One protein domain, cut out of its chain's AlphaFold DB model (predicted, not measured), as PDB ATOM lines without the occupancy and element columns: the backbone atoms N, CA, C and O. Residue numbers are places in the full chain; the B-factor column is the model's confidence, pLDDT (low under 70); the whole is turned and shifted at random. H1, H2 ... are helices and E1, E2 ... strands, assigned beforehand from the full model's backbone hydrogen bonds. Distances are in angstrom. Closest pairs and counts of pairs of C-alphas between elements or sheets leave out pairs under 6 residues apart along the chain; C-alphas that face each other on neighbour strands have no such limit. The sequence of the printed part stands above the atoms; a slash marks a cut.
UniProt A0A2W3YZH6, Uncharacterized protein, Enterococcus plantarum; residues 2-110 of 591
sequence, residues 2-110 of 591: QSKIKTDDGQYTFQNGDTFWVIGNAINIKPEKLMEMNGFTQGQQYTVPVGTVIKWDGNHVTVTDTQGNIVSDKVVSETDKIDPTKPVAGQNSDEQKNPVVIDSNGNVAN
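Overview. This is residues 2 to 110 of the 591 residues of an uncharacterized protein of Enterococcus plantarum (UniProt A0A2W3YZH6). This compact body has little regular structure: one small antiparallel sheet, ordered E1, E2, E3, E4, a corner of two short helices, H1 and H2, and long loops. Its 109 printed residues run E1, H1, H2, E2, E3, E4; the class is mixed, with only 33 residues in named elements. The radius of gyration of the C-alphas is 12.9 A, the spans 32 by 30 by 26 A.

Arrangement. Start at E1, residues 11 to 13, antiparallel to E2, residues 53 to 57; N 12 and O 54 are 2.8 A apart, within hydrogen-bond range. H1, residues 20 to 27, touches H2, residues 31 to 36, about perpendicular at 75 degrees; their closest C-alphas, Trp 21 and Pro 31, are 4.9 A apart. H1 is not on the sheet; H2 only grazes it, with residues 34 to 36. In both helices every O i to N i+4 pair is within hydrogen-bond range. E2, E3, residues 60 to 64, and E4, residues 70 to 75, form a meander of two hairpins, each strand the antiparallel neighbour of the one before; find N 55 and O 62 at 2.9 A, N 61 and O 74 at 2.8 A.

Along the chain. Find C-alpha 11 at (160.007, 169.296, 181.937), where E1 begins; E4, 14.1 A long, ends at C-alpha 75 (152.605, 156.527, 178.667).

Size, cuts and confidence. The printed part has no cut. The H2 to E2 link is long; residues 76 to 110 hold no named element. Residues 2 to 4, 6 to 8, 43 to 45, 105 and 109 to 110 have pLDDT under 70.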
ATOM      1  N   GLN A   2     174.598 164.785 186.730       41.53
ATOM      2  CA  GLN A   2     173.230 164.506 187.235       41.53
ATOM      3  C   GLN A   2     172.525 165.676 187.965       41.53
ATOM      4  O   GLN A   2     171.310 165.799 187.886       41.53
ATOM      5  N   SER A   3     173.261 166.580 188.619       46.72
ATOM      6  CA  SER A   3     172.744 167.730 189.386       46.72
ATOM      7  C   SER A   3     172.127 168.880 188.556       46.72
ATOM      8  O   SER A   3     172.150 170.027 189.005       46.72
ATOM      9  N   LYS A   4     171.650 168.617 187.333       61.38
ATOM     10  CA  LYS A   4     171.041 169.612 186.423       61.38
ATOM     11  C   LYS A   4     169.533 169.446 186.231       61.38
ATOM     12  O   LYS A   4     168.867 170.424 185.903       61.38
ATOM     13  N   ILE A   5     169.005 168.232 186.390       71.06
ATOM     14  CA  ILE A   5     167.585 167.939 186.175       71.06
ATOM     15  C   ILE A   5     166.843 168.196 187.484       71.06
ATOM     16  O   ILE A   5     167.159 167.593 188.508       71.06
ATOM     17  N   LYS A   6     165.857 169.095 187.445       68.81
ATOM     18  CA  LYS A   6     164.890 169.277 188.526       68.81
ATOM     19  C   LYS A   6     163.626 168.505 188.180       68.81
ATOM     20  O   LYS A   6     162.939 168.829 187.217       68.81
ATOM     21  N   THR A   7     163.328 167.502 188.989       64.44
ATOM     22  CA  THR A   7     162.114 166.673 188.937       64.44
ATOM     23  C   THR A   7     160.828 167.504 188.986       64.44
ATOM     24  O   THR A   7     159.856 167.223 188.283       64.44
ATOM     25  N   ASP A   8     160.864 168.583 189.767       67.88
ATOM     26  CA  ASP A   8     159.709 169.423 190.093       67.88
ATOM     27  C   ASP A   8     159.330 170.405 188.968       67.88
ATOM     28  O   ASP A   8     158.210 170.915 188.953       67.88
ATOM     29  N   ASP A   9     160.231 170.658 188.008       72.88
ATOM     30  CA  ASP A   9     160.020 171.628 186.920       72.88
ATOM     31  C   ASP A   9     159.029 171.107 185.845       72.88
ATOM     32  O   ASP A   9     158.634 171.856 184.948       72.88
ATOM     33  N   GLY A  10     158.622 169.828 185.901       84.19
ATOM     34  CA  GLY A  10     157.653 169.197 184.983       84.19
ATOM     35  C   GLY A  10     158.155 168.962 183.549       84.19
ATOM     36  O   GLY A  10     157.460 168.359 182.729       84.19
ATOM     37  N   GLN A  11     159.351 169.458 183.227       91.81
ATOM     38  CA  GLN A  11     160.007 169.296 181.937       91.81
ATOM     39  C   GLN A  11     161.527 169.496 182.036       91.81
ATOM     40  O   GLN A  11     162.023 170.199 182.914       91.81
ATOM     41  N   TYR A  12     162.267 168.937 181.078       91.38
ATOM     42  CA  TYR A  12     163.700 169.160 180.890       91.38
ATOM     43  C   TYR A  12     164.022 169.476 179.426       91.38
ATOM     44  O   TYR A  12     163.421 168.903 178.519       91.38
ATOM     45  N   THR A  13     164.998 170.356 179.195       91.19
ATOM     46  CA  THR A  13     165.506 170.707 177.860       91.19
ATOM     47  C   THR A  13     166.945 170.223 177.723       91.19
ATOM     48  O   THR A  13     167.801 170.606 178.520       91.19
ATOM     49  N   PHE A  14     167.208 169.407 176.702       90.06
ATOM     50  CA  PHE A  14     168.496 168.759 176.463       90.06
ATOM     51  C   PHE A  14     169.608 169.791 176.231       90.06
ATOM     52  O   PHE A  14     169.456 170.711 175.424       90.06
ATOM     53  N   GLN A  15     170.743 169.622 176.906       85.81
ATOM     54  CA  GLN A  15     171.899 170.515 176.835       85.81
ATOM     55  C   GLN A  15     173.081 169.855 176.117       85.81
ATOM     56  O   GLN A  15     173.156 168.634 175.978       85.81
ATOM     57  N   ASN A  16     174.041 170.668 175.668       80.94
ATOM     58  CA  ASN A  16     175.276 170.143 175.093       80.94
ATOM     59  C   ASN A  16     176.056 169.324 176.140       80.94
ATOM     60  O   ASN A  16     176.299 169.812 177.248       80.94
ATOM     61  N   GLY A  17     176.449 168.103 175.774       77.31
ATOM     62  CA  GLY A  17     177.102 167.135 176.663       77.31
ATOM     63  C   GLY A  17     176.158 166.239 177.478       77.31
ATOM     64  O   GLY A  17     176.648 165.425 178.258       77.31
ATOM     65  N   ASP A  18     174.835 166.351 177.321       85.81
ATOM     66  CA  ASP A  18     173.900 165.389 177.917       85.81
ATOM     67  C   ASP A  18     173.884 164.057 177.136       85.81
ATOM     68  O   ASP A  18     174.154 164.017 175.934       85.81
ATOM     69  N   THR A  19     173.513 162.955 177.802       86.25
ATOM     70  CA  THR A  19     173.322 161.635 177.173       86.25
ATOM     71  C   THR A  19     171.995 161.002 177.582       86.25
ATOM     72  O   THR A  19     171.512 161.235 178.692       86.25
ATOM     73  N   PHE A  20     171.422 160.142 176.727       88.81
ATOM     74  CA  PHE A  20     170.226 159.358 177.079       88.81
ATOM     75  C   PHE A  20     170.429 158.513 178.344       88.81
ATOM     76  O   PHE A  20     169.480 158.312 179.094       88.81
ATOM     77  N   TRP A  21     171.665 158.083 178.628       86.38
ATOM     78  CA  TRP A  21     172.005 157.383 179.867       86.38
ATOM     79  C   TRP A  21     171.914 158.295 181.098       86.38
ATOM     80  O   TRP A  21     171.270 157.927 182.080       86.38
ATOM     81  N   VAL A  22     172.490 159.504 181.056       85.19
ATOM     82  CA  VAL A  22     172.419 160.457 182.182       85.19
ATOM     83  C   VAL A  22     170.982 160.928 182.419       85.19
ATOM     84  O   VAL A  22     170.543 160.970 183.568       85.19
ATOM     85  N   ILE A  23     170.245 161.258 181.352       88.50
ATOM     86  CA  ILE A  23     168.860 161.734 181.463       88.50
ATOM     87  C   ILE A  23     167.936 160.595 181.908       88.50
ATOM     88  O   ILE A  23     167.175 160.783 182.852       88.50
ATOM     89  N   GLY A  24     168.039 159.408 181.300       91.25
ATOM     90  CA  GLY A  24     167.215 158.243 181.633       91.25
ATOM     91  C   GLY A  24     167.323 157.835 183.102       91.25
ATOM     92  O   GLY A  24     166.303 157.714 183.779       91.25
ATOM     93  N   ASN A  25     168.549 157.753 183.633       89.19
ATOM     94  CA  ASN A  25     168.791 157.520 185.062       89.19
ATOM     95  C   ASN A  25     168.169 158.603 185.958       89.19
ATOM     96  O   ASN A  25     167.628 158.286 187.014       89.19
ATOM     97  N   ALA A  26     168.214 159.873 185.547       88.88
ATOM     98  CA  ALA A  26     167.644 160.973 186.323       88.88
ATOM     99  C   ALA A  26     166.103 161.025 186.290       88.88
ATOM    100  O   ALA A  26     165.506 161.523 187.242       88.88
ATOM    101  N   ILE A  27     165.458 160.510 185.232       91.25
ATOM    102  CA  ILE A  27     163.987 160.493 185.100       91.25
ATOM    103  C   ILE A  27     163.345 159.105 185.254       91.25
ATOM    104  O   ILE A  27     162.143 158.966 185.037       91.25
ATOM    105  N   ASN A  28     164.116 158.098 185.670       92.44
ATOM    106  CA  ASN A  28     163.693 156.702 185.832       92.44
ATOM    107  C   ASN A  28     163.114 156.046 184.555       92.44
ATOM    108  O   ASN A  28     162.185 155.245 184.625       92.44
ATOM    109  N   ILE A  29     163.667 156.357 183.380       94.00
ATOM    110  CA  ILE A  29     163.294 155.738 182.093       94.00
ATOM    111  C   ILE A  29     164.535 155.080 181.493       94.00
ATOM    112  O   ILE A  29     165.603 155.693 181.462       94.00
ATOM    113  N   LYS A  30     164.413 153.842 180.999       94.62
ATOM    114  CA  LYS A  30     165.530 153.109 180.385       94.62
ATOM    115  C   LYS A  30     166.162 153.916 179.240       94.62
ATOM    116  O   LYS A  30     165.413 154.422 178.398       94.62
ATOM    117  N   PRO A  31     167.503 154.036 179.161       91.81
ATOM    118  CA  PRO A  31     168.168 154.850 178.139       91.81
ATOM    119  C   PRO A  31     167.775 154.469 176.706       91.81
ATOM    120  O   PRO A  31     167.607 155.342 175.855       91.81
ATOM    121  N   GLU A  32     167.556 153.179 176.456       90.44
ATOM    122  CA  GLU A  32     167.146 152.617 175.167       90.44
ATOM    123  C   GLU A  32     165.724 153.058 174.802       90.44
ATOM    124  O   GLU A  32     165.452 153.399 173.650       90.44
ATOM    125  N   LYS A  33     164.824 153.112 175.792       92.38
ATOM    126  CA  LYS A  33     163.448 153.580 175.600       92.38
ATOM    127  C   LYS A  33     163.388 155.090 175.415       92.38
ATOM    128  O   LYS A  33     162.646 155.580 174.566       92.38
ATOM    129  N   LEU A  34     164.201 155.833 176.163       91.75
ATOM    130  CA  LEU A  34     164.310 157.280 176.009       91.75
ATOM    131  C   LEU A  34     164.842 157.654 174.614       91.75
ATOM    132  O   LEU A  34     164.356 158.605 174.002       91.75
ATOM    133  N   MET A  35     165.787 156.870 174.093       90.69
ATOM    134  CA  MET A  35     166.303 156.955 172.724       90.69
ATOM    135  C   MET A  35     165.224 156.623 171.669       90.69
ATOM    136  O   MET A  35     165.062 157.403 170.729       90.69
ATOM    137  N   GLU A  36     164.430 155.553 171.852       90.12
ATOM    138  CA  GLU A  36     163.257 155.236 171.002       90.12
ATOM    139  C   GLU A  36     162.273 156.419 170.951       90.12
ATOM    140  O   GLU A  36     161.846 156.842 169.878       90.12
ATOM    141  N   MET A  37     161.965 157.009 172.109       89.94
ATOM    142  CA  MET A  37     161.076 158.173 172.244       89.94
ATOM    143  C   MET A  37     161.640 159.464 171.629       89.94
ATOM    144  O   MET A  37     160.910 160.438 171.472       89.94
ATOM    145  N   ASN A  38     162.920 159.480 171.255       89.56
ATOM    146  CA  ASN A  38     163.547 160.563 170.495       89.56
ATOM    147  C   ASN A  38     163.686 160.230 168.993       89.56
ATOM    148  O   ASN A  38     164.312 160.988 168.256       89.56
ATOM    149  N   GLY A  39     163.087 159.127 168.526       85.50
ATOM    150  CA  GLY A  39     163.033 158.742 167.111       85.50
ATOM    151  C   GLY A  39     164.229 157.928 166.601       85.50
ATOM    152  O   GLY A  39     164.330 157.707 165.395       85.50
ATOM    153  N   PHE A  40     165.124 157.474 167.483       85.81
ATOM    154  CA  PHE A  40     166.320 156.703 167.120       85.81
ATOM    155  C   PHE A  40     166.127 155.201 167.370       85.81
ATOM    156  O   PHE A  40     165.513 154.809 168.363       85.81
ATOM    157  N   THR A  41     166.694 154.342 166.515       81.25
ATOM    158  CA  THR A  41     166.692 152.883 166.734       81.25
ATOM    159  C   THR A  41     168.037 152.373 167.253       81.25
ATOM    160  O   THR A  41     169.102 152.913 166.950       81.25
ATOM    161  N   GLN A  42     167.996 151.306 168.057       71.88
ATOM    162  CA  GLN A  42     169.189 150.695 168.643       71.88
ATOM    163  C   GLN A  42     170.185 150.256 167.555       71.88
ATOM    164  O   GLN A  42     169.818 149.576 166.600       71.88
ATOM    165  N   GLY A  43     171.452 150.649 167.714       68.00
ATOM    166  CA  GLY A  43     172.525 150.367 166.753       68.00
ATOM    167  C   GLY A  43     172.731 151.432 165.667       68.00
ATOM    168  O   GLY A  43     173.709 151.343 164.928       68.00
ATOM    169  N   GLN A  44     171.879 152.459 165.575       69.81
ATOM    170  CA  GLN A  44     172.183 153.649 164.771       69.81
ATOM    171  C   GLN A  44     173.209 154.544 165.478       69.81
ATOM    172  O   GLN A  44     173.179 154.696 166.698       69.81
ATOM    173  N   GLN A  45     174.077 155.203 164.705       63.56
ATOM    174  CA  GLN A  45     174.859 156.329 165.212       63.56
ATOM    175  C   GLN A  45     173.943 157.555 165.319       63.56
ATOM    176  O   GLN A  45     173.418 158.029 164.313       63.56
ATOM    177  N   TYR A  46     173.771 158.071 166.533       70.62
ATOM    178  CA  TYR A  46     172.979 159.263 166.828       70.62
ATOM    179  C   TYR A  46     173.833 160.339 167.505       70.62
ATOM    180  O   TYR A  46     174.875 160.054 168.096       70.62
ATOM    181  N   THR A  47     173.342 161.574 167.469       70.19
ATOM    182  CA  THR A  47     173.809 162.672 168.323       70.19
ATOM    183  C   THR A  47     172.619 163.135 169.149       70.19
ATOM    184  O   THR A  47     171.519 163.277 168.616       70.19
ATOM    185  N   VAL A  48     172.821 163.348 170.448       77.88
ATOM    186  CA  VAL A  48     171.754 163.754 171.370       77.88
ATOM    187  C   VAL A  48     171.213 165.127 170.937       77.88
ATOM    188  O   VAL A  48     172.001 166.070 170.824       77.88
ATOM    189  N   PRO A  49     169.904 165.262 170.645       75.88
ATOM    190  CA  PRO A  49     169.366 166.458 170.006       75.88
ATOM    191  C   PRO A  49     169.228 167.606 171.019       75.88
ATOM    192  O   PRO A  49     168.222 167.753 171.710       75.88
ATOM    193  N   VAL A  50     170.284 168.413 171.136       83.44
ATOM    194  CA  VAL A  50     170.345 169.581 172.029       83.44
ATOM    195  C   VAL A  50     169.192 170.544 171.731       83.44
ATOM    196  O   VAL A  50     168.965 170.921 170.584       83.44
ATOM    197  N   GLY A  51     168.480 170.961 172.778       83.25
ATOM    198  CA  GLY A  51     167.290 171.809 172.701       83.25
ATOM    199  C   GLY A  51     165.960 171.054 172.564       83.25
ATOM    200  O   GLY A  51     164.916 171.686 172.714       83.25
ATOM    201  N   THR A  52     165.966 169.731 172.358       88.00
ATOM    202  CA  THR A  52     164.766 168.889 172.517       88.00
ATOM    203  C   THR A  52     164.244 168.977 173.950       88.00
ATOM    204  O   THR A  52     165.023 169.019 174.907       88.00
ATOM    205  N   VAL A  53     162.921 169.010 174.109       90.75
ATOM    206  CA  VAL A  53     162.244 169.105 175.408       90.75
ATOM    207  C   VAL A  53     161.508 167.804 175.701       90.75
ATOM    208  O   VAL A  53     160.782 167.297 174.850       90.75
ATOM    209  N   ILE A  54     161.654 167.292 176.919       93.12
ATOM    210  CA  ILE A  54     160.848 166.191 177.455       93.12
ATOM    211  C   ILE A  54     159.991 166.741 178.591       93.12
ATOM    212  O   ILE A  54     160.504 167.459 179.446       93.12
ATOM    213  N   LYS A  55     158.697 166.424 178.593       92.12
ATOM    214  CA  LYS A  55     157.711 166.853 179.599       92.12
ATOM    215  C   LYS A  55     157.068 165.641 180.253       92.12
ATOM    216  O   LYS A  55     156.941 164.617 179.586       92.12
ATOM    217  N   TRP A  56     156.642 165.763 181.508       92.62
ATOM    218  CA  TRP A  56     156.005 164.673 182.251       92.62
ATOM    219  C   TRP A  56     154.785 165.124 183.067       92.62
ATOM    220  O   TRP A  56     154.807 166.160 183.735       92.62
ATOM    221  N   ASP A  57     153.727 164.312 183.048       88.94
ATOM    222  CA  ASP A  57     152.575 164.406 183.951       88.94
ATOM    223  C   ASP A  57     152.244 163.006 184.486       88.94
ATOM    224  O   ASP A  57     151.608 162.201 183.808       88.94
ATOM    225  N   GLY A  58     152.745 162.666 185.679       88.19
ATOM    226  CA  GLY A  58     152.786 161.264 186.102       88.19
ATOM    227  C   GLY A  58     153.691 160.460 185.158       88.19
ATOM    228  O   GLY A  58     154.771 160.936 184.801       88.19
ATOM    229  N   ASN A  59     153.251 159.281 184.710       91.25
ATOM    230  CA  ASN A  59     153.965 158.495 183.692       91.25
ATOM    231  C   ASN A  59     153.628 158.858 182.231       91.25
ATOM    232  O   ASN A  59     154.143 158.205 181.320       91.25
ATOM    233  N   HIS A  60     152.785 159.864 181.971       92.88
ATOM    234  CA  HIS A  60     152.609 160.408 180.619       92.88
ATOM    235  C   HIS A  60     153.801 161.311 180.280       92.88
ATOM    236  O   HIS A  60     154.116 162.230 181.035       92.88
ATOM    237  N   VAL A  61     154.485 161.022 179.170       93.75
ATOM    238  CA  VAL A  61     155.717 161.690 178.742       93.75
ATOM    239  C   VAL A  61     155.647 162.087 177.266       93.75
ATOM    240  O   VAL A  61     155.541 161.238 176.374       93.75
ATOM    241  N   THR A  62     155.799 163.388 177.013       93.56
ATOM    242  CA  THR A  62     155.841 163.983 175.669       93.56
ATOM    243  C   THR A  62     157.252 164.471 175.351       93.56
ATOM    244  O   THR A  62     157.868 165.171 176.156       93.56
ATOM    245  N   VAL A  63     157.753 164.153 174.158       93.50
ATOM    246  CA  VAL A  63     159.032 164.629 173.611       93.50
ATOM    247  C   VAL A  63     158.744 165.585 172.455       93.50
ATOM    248  O   VAL A  63     158.011 165.219 171.534       93.50
ATOM    249  N   THR A  64     159.321 166.788 172.470       90.12
ATOM    250  CA  THR A  64     159.195 167.776 171.383       90.12
ATOM    251  C   THR A  64     160.546 168.270 170.883       90.12
ATOM    252  O   THR A  64     161.428 168.560 171.692       90.12
ATOM    253  N   ASP A  65     160.688 168.433 169.568       86.81
ATOM    254  CA  ASP A  65     161.904 168.954 168.930       86.81
ATOM    255  C   ASP A  65     162.187 170.435 169.272       86.81
ATOM    256  O   ASP A  65     161.420 171.107 169.970       86.81
ATOM    257  N   THR A  66     163.296 170.967 168.747       85.62
ATOM    258  CA  THR A  66     163.715 172.371 168.924       85.62
ATOM    259  C   THR A  66     162.738 173.413 168.354       85.62
ATOM    260  O   THR A  66     162.897 174.607 168.605       85.62
ATOM    261  N   GLN A  67     161.742 172.987 167.575       82.31
ATOM    262  CA  GLN A  67     160.697 173.806 166.961       82.31
ATOM    263  C   GLN A  67     159.354 173.663 167.708       82.31
ATOM    264  O   GLN A  67     158.427 174.431 167.448       82.31
ATOM    265  N   GLY A  68     159.256 172.722 168.655       81.38
ATOM    266  CA  GLY A  68     158.058 172.416 169.435       81.38
ATOM    267  C   GLY A  68     157.137 171.358 168.814       81.38
ATOM    268  O   GLY A  68     156.043 171.148 169.339       81.38
ATOM    269  N   ASN A  69     157.541 170.681 167.733       84.44
ATOM    270  CA  ASN A  69     156.765 169.577 167.161       84.44
ATOM    271  C   ASN A  69     156.900 168.330 168.041       84.44
ATOM    272  O   ASN A  69     157.989 168.028 168.525       84.44
ATOM    273  N   ILE A  70     155.815 167.572 168.213       87.69
ATOM    274  CA  ILE A  70     155.830 166.312 168.970       87.69
ATOM    275  C   ILE A  70     156.595 165.239 168.179       87.69
ATOM    276  O   ILE A  70     156.209 164.889 167.066       87.69
ATOM    277  N   VAL A  71     157.655 164.706 168.789       87.19
ATOM    278  CA  VAL A  71     158.473 163.583 168.295       87.19
ATOM    279  C   VAL A  71     157.920 162.251 168.809       87.19
ATOM    280  O   VAL A  71     157.865 161.270 168.073       87.19
ATOM    281  N   SER A  72     157.471 162.225 170.065       90.69
ATOM    282  CA  SER A  72     156.822 161.076 170.703       90.69
ATOM    283  C   SER A  72     155.867 161.564 171.786       90.69
ATOM    284  O   SER A  72     156.177 162.517 172.496       90.69
ATOM    285  N   ASP A  73     154.744 160.875 171.960       89.69
ATOM    286  CA  ASP A  73     153.807 161.111 173.058       89.69
ATOM    287  C   ASP A  73     153.322 159.754 173.582       89.69
ATOM    288  O   ASP A  73     152.632 159.018 172.868       89.69
ATOM    289  N   LYS A  74     153.782 159.363 174.776       90.19
ATOM    290  CA  LYS A  74     153.606 158.002 175.307       90.19
ATOM    291  C   LYS A  74     153.321 157.983 176.803       90.19
ATOM    292  O   LYS A  74     153.764 158.851 177.546       90.19
ATOM    293  N   VAL A  75     152.671 156.919 177.255       90.38
ATOM    294  CA  VAL A  75     152.605 156.527 178.667       90.38
ATOM    295  C   VAL A  75     153.677 155.470 178.933       90.38
ATOM    296  O   VAL A  75     153.712 154.435 178.270       90.38
ATOM    297  N   VAL A  76     154.564 155.743 179.889       92.12
ATOM    298  CA  VAL A  76     155.701 154.881 180.253       92.12
ATOM    299  C   VAL A  76     155.208 153.683 181.068       92.12
ATOM    300  O   VAL A  76     154.564 153.857 182.107       92.12
ATOM    301  N   SER A  77     155.514 152.465 180.614       90.88
ATOM    302  CA  SER A  77     155.159 151.231 181.327       90.88
ATOM    303  C   SER A  77     156.160 150.892 182.437       90.88
ATOM    304  O   SER A  77     157.310 151.323 182.406       90.88
ATOM    305  N   GLU A  78     155.773 150.035 183.385       88.69
ATOM    306  CA  GLU A  78     156.702 149.514 184.404       88.69
ATOM    307  C   GLU A  78     157.920 148.804 183.793       88.69
ATOM    308  O   GLU A  78     159.026 148.873 184.322       88.69
ATOM    309  N   THR A  79     157.747 148.168 182.632       91.38
ATOM    310  CA  THR A  79     158.837 147.534 181.879       91.38
ATOM    311  C   THR A  79     159.783 148.525 181.196       91.38
ATOM    312  O   THR A  79     160.912 148.143 180.879       91.38
ATOM    313  N   ASP A  80     159.377 149.784 181.010       93.62
ATOM    314  CA  ASP A  80     160.193 150.863 180.434       93.62
ATOM    315  C   ASP A  80     161.016 151.634 181.485       93.62
ATOM    316  O   ASP A  80     161.961 152.343 181.127       93.62
ATOM    317  N   LYS A  81     160.683 151.505 182.778       93.56
ATOM    318  CA  LYS A  81     161.405 152.158 183.882       93.56
ATOM    319  C   LYS A  81     162.711 151.439 184.219       93.56
ATOM    320  O   LYS A  81     162.873 150.252 183.931       93.56
ATOM    321  N   ILE A  82     163.646 152.154 184.849       90.94
ATOM    322  CA  ILE A  82     164.886 151.561 185.392       90.94
ATOM    323  C   ILE A  82     164.578 150.845 186.714       90.94
ATOM    324  O   ILE A  82     164.985 149.704 186.910       90.94
ATOM    325  N   ASP A  83     163.790 151.487 187.577       90.12
ATOM    326  CA  ASP A  83     163.217 150.924 188.795       90.12
ATOM    327  C   ASP A  83     161.674 150.967 188.721       90.12
ATOM    328  O   ASP A  83     161.091 152.047 188.865       90.12
ATOM    329  N   PRO A  84     160.997 149.816 188.529       91.06
ATOM    330  CA  PRO A  84     159.532 149.712 188.512       91.06
ATOM    331  C   PRO A  84     158.824 150.073 189.831       91.06
ATOM    332  O   PRO A  84     157.599 150.102 189.888       91.06
ATOM    333  N   THR A  85     159.557 150.306 190.924       88.25
ATOM    334  CA  THR A  85     158.983 150.735 192.214       88.25
ATOM    335  C   THR A  85     159.005 152.252 192.410       88.25
ATOM    336  O   THR A  85     158.443 152.751 193.387       88.25
ATOM    337  N   LYS A  86     159.636 152.998 191.492       89.50
ATOM    338  CA  LYS A  86     159.732 154.463 191.528       89.50
ATOM    339  C   LYS A  86     158.937 155.102 190.381       89.50
ATOM    340  O   LYS A  86     158.923 154.556 189.280       89.50
ATOM    341  N   PRO A  87     158.336 156.285 190.587       90.19
ATOM    342  CA  PRO A  87     157.653 157.000 189.520       90.19
ATOM    343  C   PRO A  87     158.610 157.703 188.554       90.19
ATOM    344  O   PRO A  87     159.783 157.951 188.864       90.19
ATOM    345  N   VAL A  88     158.094 158.045 187.373       90.69
ATOM    346  CA  VAL A  88     158.808 158.832 186.358       90.69
ATOM    347  C   VAL A  88     159.205 160.195 186.930       90.69
ATOM    348  O   VAL A  88     158.431 160.844 187.639       90.69
ATOM    349  N   ALA A  89     160.424 160.632 186.612       88.25
ATOM    350  CA  ALA A  89     160.977 161.930 186.996       88.25
ATOM    351  C   ALA A  89     160.849 162.265 188.495       88.25
ATOM    352  O   ALA A  89     160.631 163.419 188.848       88.25
ATOM    353  N   GLY A  90     160.970 161.265 189.379       82.38
ATOM    354  CA  GLY A  90     161.026 161.468 190.834       82.38
ATOM    355  C   GLY A  90     159.782 162.121 191.449       82.38
ATOM    356  O   GLY A  90     159.876 162.709 192.523       82.38
ATOM    357  N   GLN A  91     158.635 162.046 190.766       85.06
ATOM    358  CA  GLN A  91     157.358 162.592 191.232       85.06
ATOM    359  C   GLN A  91     156.844 161.870 192.498       85.06
ATOM    360  O   GLN A  91     157.399 160.870 192.942       85.06
ATOM    361  N   ASN A  92     155.736 162.342 193.077       82.50
ATOM    362  CA  ASN A  92     155.083 161.649 194.202       82.50
ATOM    363  C   ASN A  92     154.264 160.411 193.770       82.50
ATOM    364  O   ASN A  92     153.891 159.601 194.615       82.50
ATOM    365  N   SER A  93     153.926 160.302 192.483       85.50
ATOM    366  CA  SER A  93     153.114 159.236 191.883       85.50
ATOM    367  C   SER A  93     153.275 159.269 190.358       85.50
ATOM    368  O   SER A  93     153.615 160.313 189.800       85.50
ATOM    369  N   ASP A  94     152.985 158.152 189.691       88.31
ATOM    370  CA  ASP A  94     152.809 158.074 188.232       88.31
ATOM    371  C   ASP A  94     151.394 158.481 187.773       88.31
ATOM    372  O   ASP A  94     151.110 158.504 186.576       88.31
ATOM    373  N   GLU A  95     150.496 158.803 188.709       86.88
ATOM    374  CA  GLU A  95     149.124 159.231 188.429       86.88
ATOM    375  C   GLU A  95     149.089 160.543 187.621       86.88
ATOM    376  O   GLU A  95     149.512 161.606 188.081       86.88
ATOM    377  N   GLN A  96     148.574 160.445 186.395       85.19
ATOM    378  CA  GLN A  96     148.462 161.541 185.432       85.19
ATOM    379  C   GLN A  96     147.417 162.559 185.909       85.19
ATOM    380  O   GLN A  96     146.259 162.198 186.126       85.19
ATOM    381  N   LYS A  97     147.775 163.847 186.010       79.25
ATOM    382  CA  LYS A  97     146.801 164.904 186.357       79.25
ATOM    383  C   LYS A  97     145.797 165.128 185.220       79.25
ATOM    384  O   LYS A  97     144.672 165.554 185.476       79.25
ATOM    385  N   ASN A  98     146.191 164.810 183.985       75.88
ATOM    386  CA  ASN A  98     145.359 164.849 182.785       75.88
ATOM    387  C   ASN A  98     145.373 163.466 182.093       75.88
ATOM    388  O   ASN A  98     146.211 163.242 181.223       75.88
ATOM    389  N   PRO A  99     144.482 162.524 182.461       77.88
ATOM    390  CA  PRO A  99     144.520 161.160 181.931       77.88
ATOM    391  C   PRO A  99     144.377 161.079 180.404       77.88
ATOM    392  O   PRO A  99     143.415 161.603 179.834       77.88
ATOM    393  N   VAL A 100     145.303 160.373 179.748       77.44
ATOM    394  CA  VAL A 100     145.342 160.197 178.284       77.44
ATOM    395  C   VAL A 100     144.912 158.793 177.840       77.44
ATOM    396  O   VAL A 100     145.128 157.800 178.531       77.44
ATOM    397  N   VAL A 101     144.302 158.698 176.653       77.38
ATOM    398  CA  VAL A 101     143.932 157.416 176.026       77.38
ATOM    399  C   VAL A 101     145.099 156.912 175.179       77.38
ATOM    400  O   VAL A 101     145.603 157.656 174.337       77.38
ATOM    401  N   ILE A 102     145.495 155.652 175.375       80.06
ATOM    402  CA  ILE A 102     146.648 155.029 174.708       80.06
ATOM    403  C   ILE A 102     146.285 153.813 173.852       80.06
ATOM    404  O   ILE A 102     145.269 153.155 174.082       80.06
ATOM    405  N   ASP A 103     147.142 153.509 172.876       76.00
ATOM    406  CA  ASP A 103     147.136 152.245 172.134       76.00
ATOM    407  C   ASP A 103     147.837 151.101 172.904       76.00
ATOM    408  O   ASP A 103     148.346 151.276 174.013       76.00
ATOM    409  N   SER A 104     147.889 149.906 172.304       72.19
ATOM    410  CA  SER A 104     148.545 148.720 172.884       72.19
ATOM    411  C   SER A 104     150.061 148.852 173.077       72.19
ATOM    412  O   SER A 104     150.669 147.980 173.691       72.19
ATOM    413  N   ASN A 105     150.674 149.902 172.528       69.69
ATOM    414  CA  ASN A 105     152.112 150.164 172.530       69.69
ATOM    415  C   ASN A 105     152.459 151.405 173.382       69.69
ATOM    416  O   ASN A 105     153.587 151.903 173.325       69.69
ATOM    417  N   GLY A 106     151.483 151.919 174.142       74.62
ATOM    418  CA  GLY A 106     151.619 153.080 175.017       74.62
ATOM    419  C   GLY A 106     151.565 154.438 174.314       74.62
ATOM    420  O   GLY A 106     151.761 155.443 174.989       74.62
ATOM    421  N   ASN A 107     151.312 154.513 173.001       80.69
ATOM    422  CA  ASN A 107     151.232 155.789 172.280       80.69
ATOM    423  C   ASN A 107     149.913 156.504 172.589       80.69
ATOM    424  O   ASN A 107     148.855 155.872 172.562       80.69
ATOM    425  N   VAL A 108     149.950 157.820 172.803       81.50
ATOM    426  CA  VAL A 108     148.739 158.630 173.012       81.50
ATOM    427  C   VAL A 108     147.944 158.764 171.709       81.50
ATOM    428  O   VAL A 108     148.474 159.125 170.656       81.50
ATOM    429  N   ALA A 109     146.644 158.473 171.775       66.06
ATOM    430  CA  ALA A 109     145.745 158.469 170.627       66.06
ATOM    431  C   ALA A 109     145.386 159.899 170.178       66.06
ATOM    432  O   ALA A 109     144.396 160.487 170.617       66.06
ATOM    433  N   ASN A 110     146.195 160.459 169.275       47.75
ATOM    434  CA  ASN A 110     146.012 161.812 168.750       47.75
ATOM    435  C   ASN A 110     144.702 161.919 167.933       47.75
ATOM    436  O   ASN A 110     144.551 161.304 166.875       47.75
TER     437      ASN A 110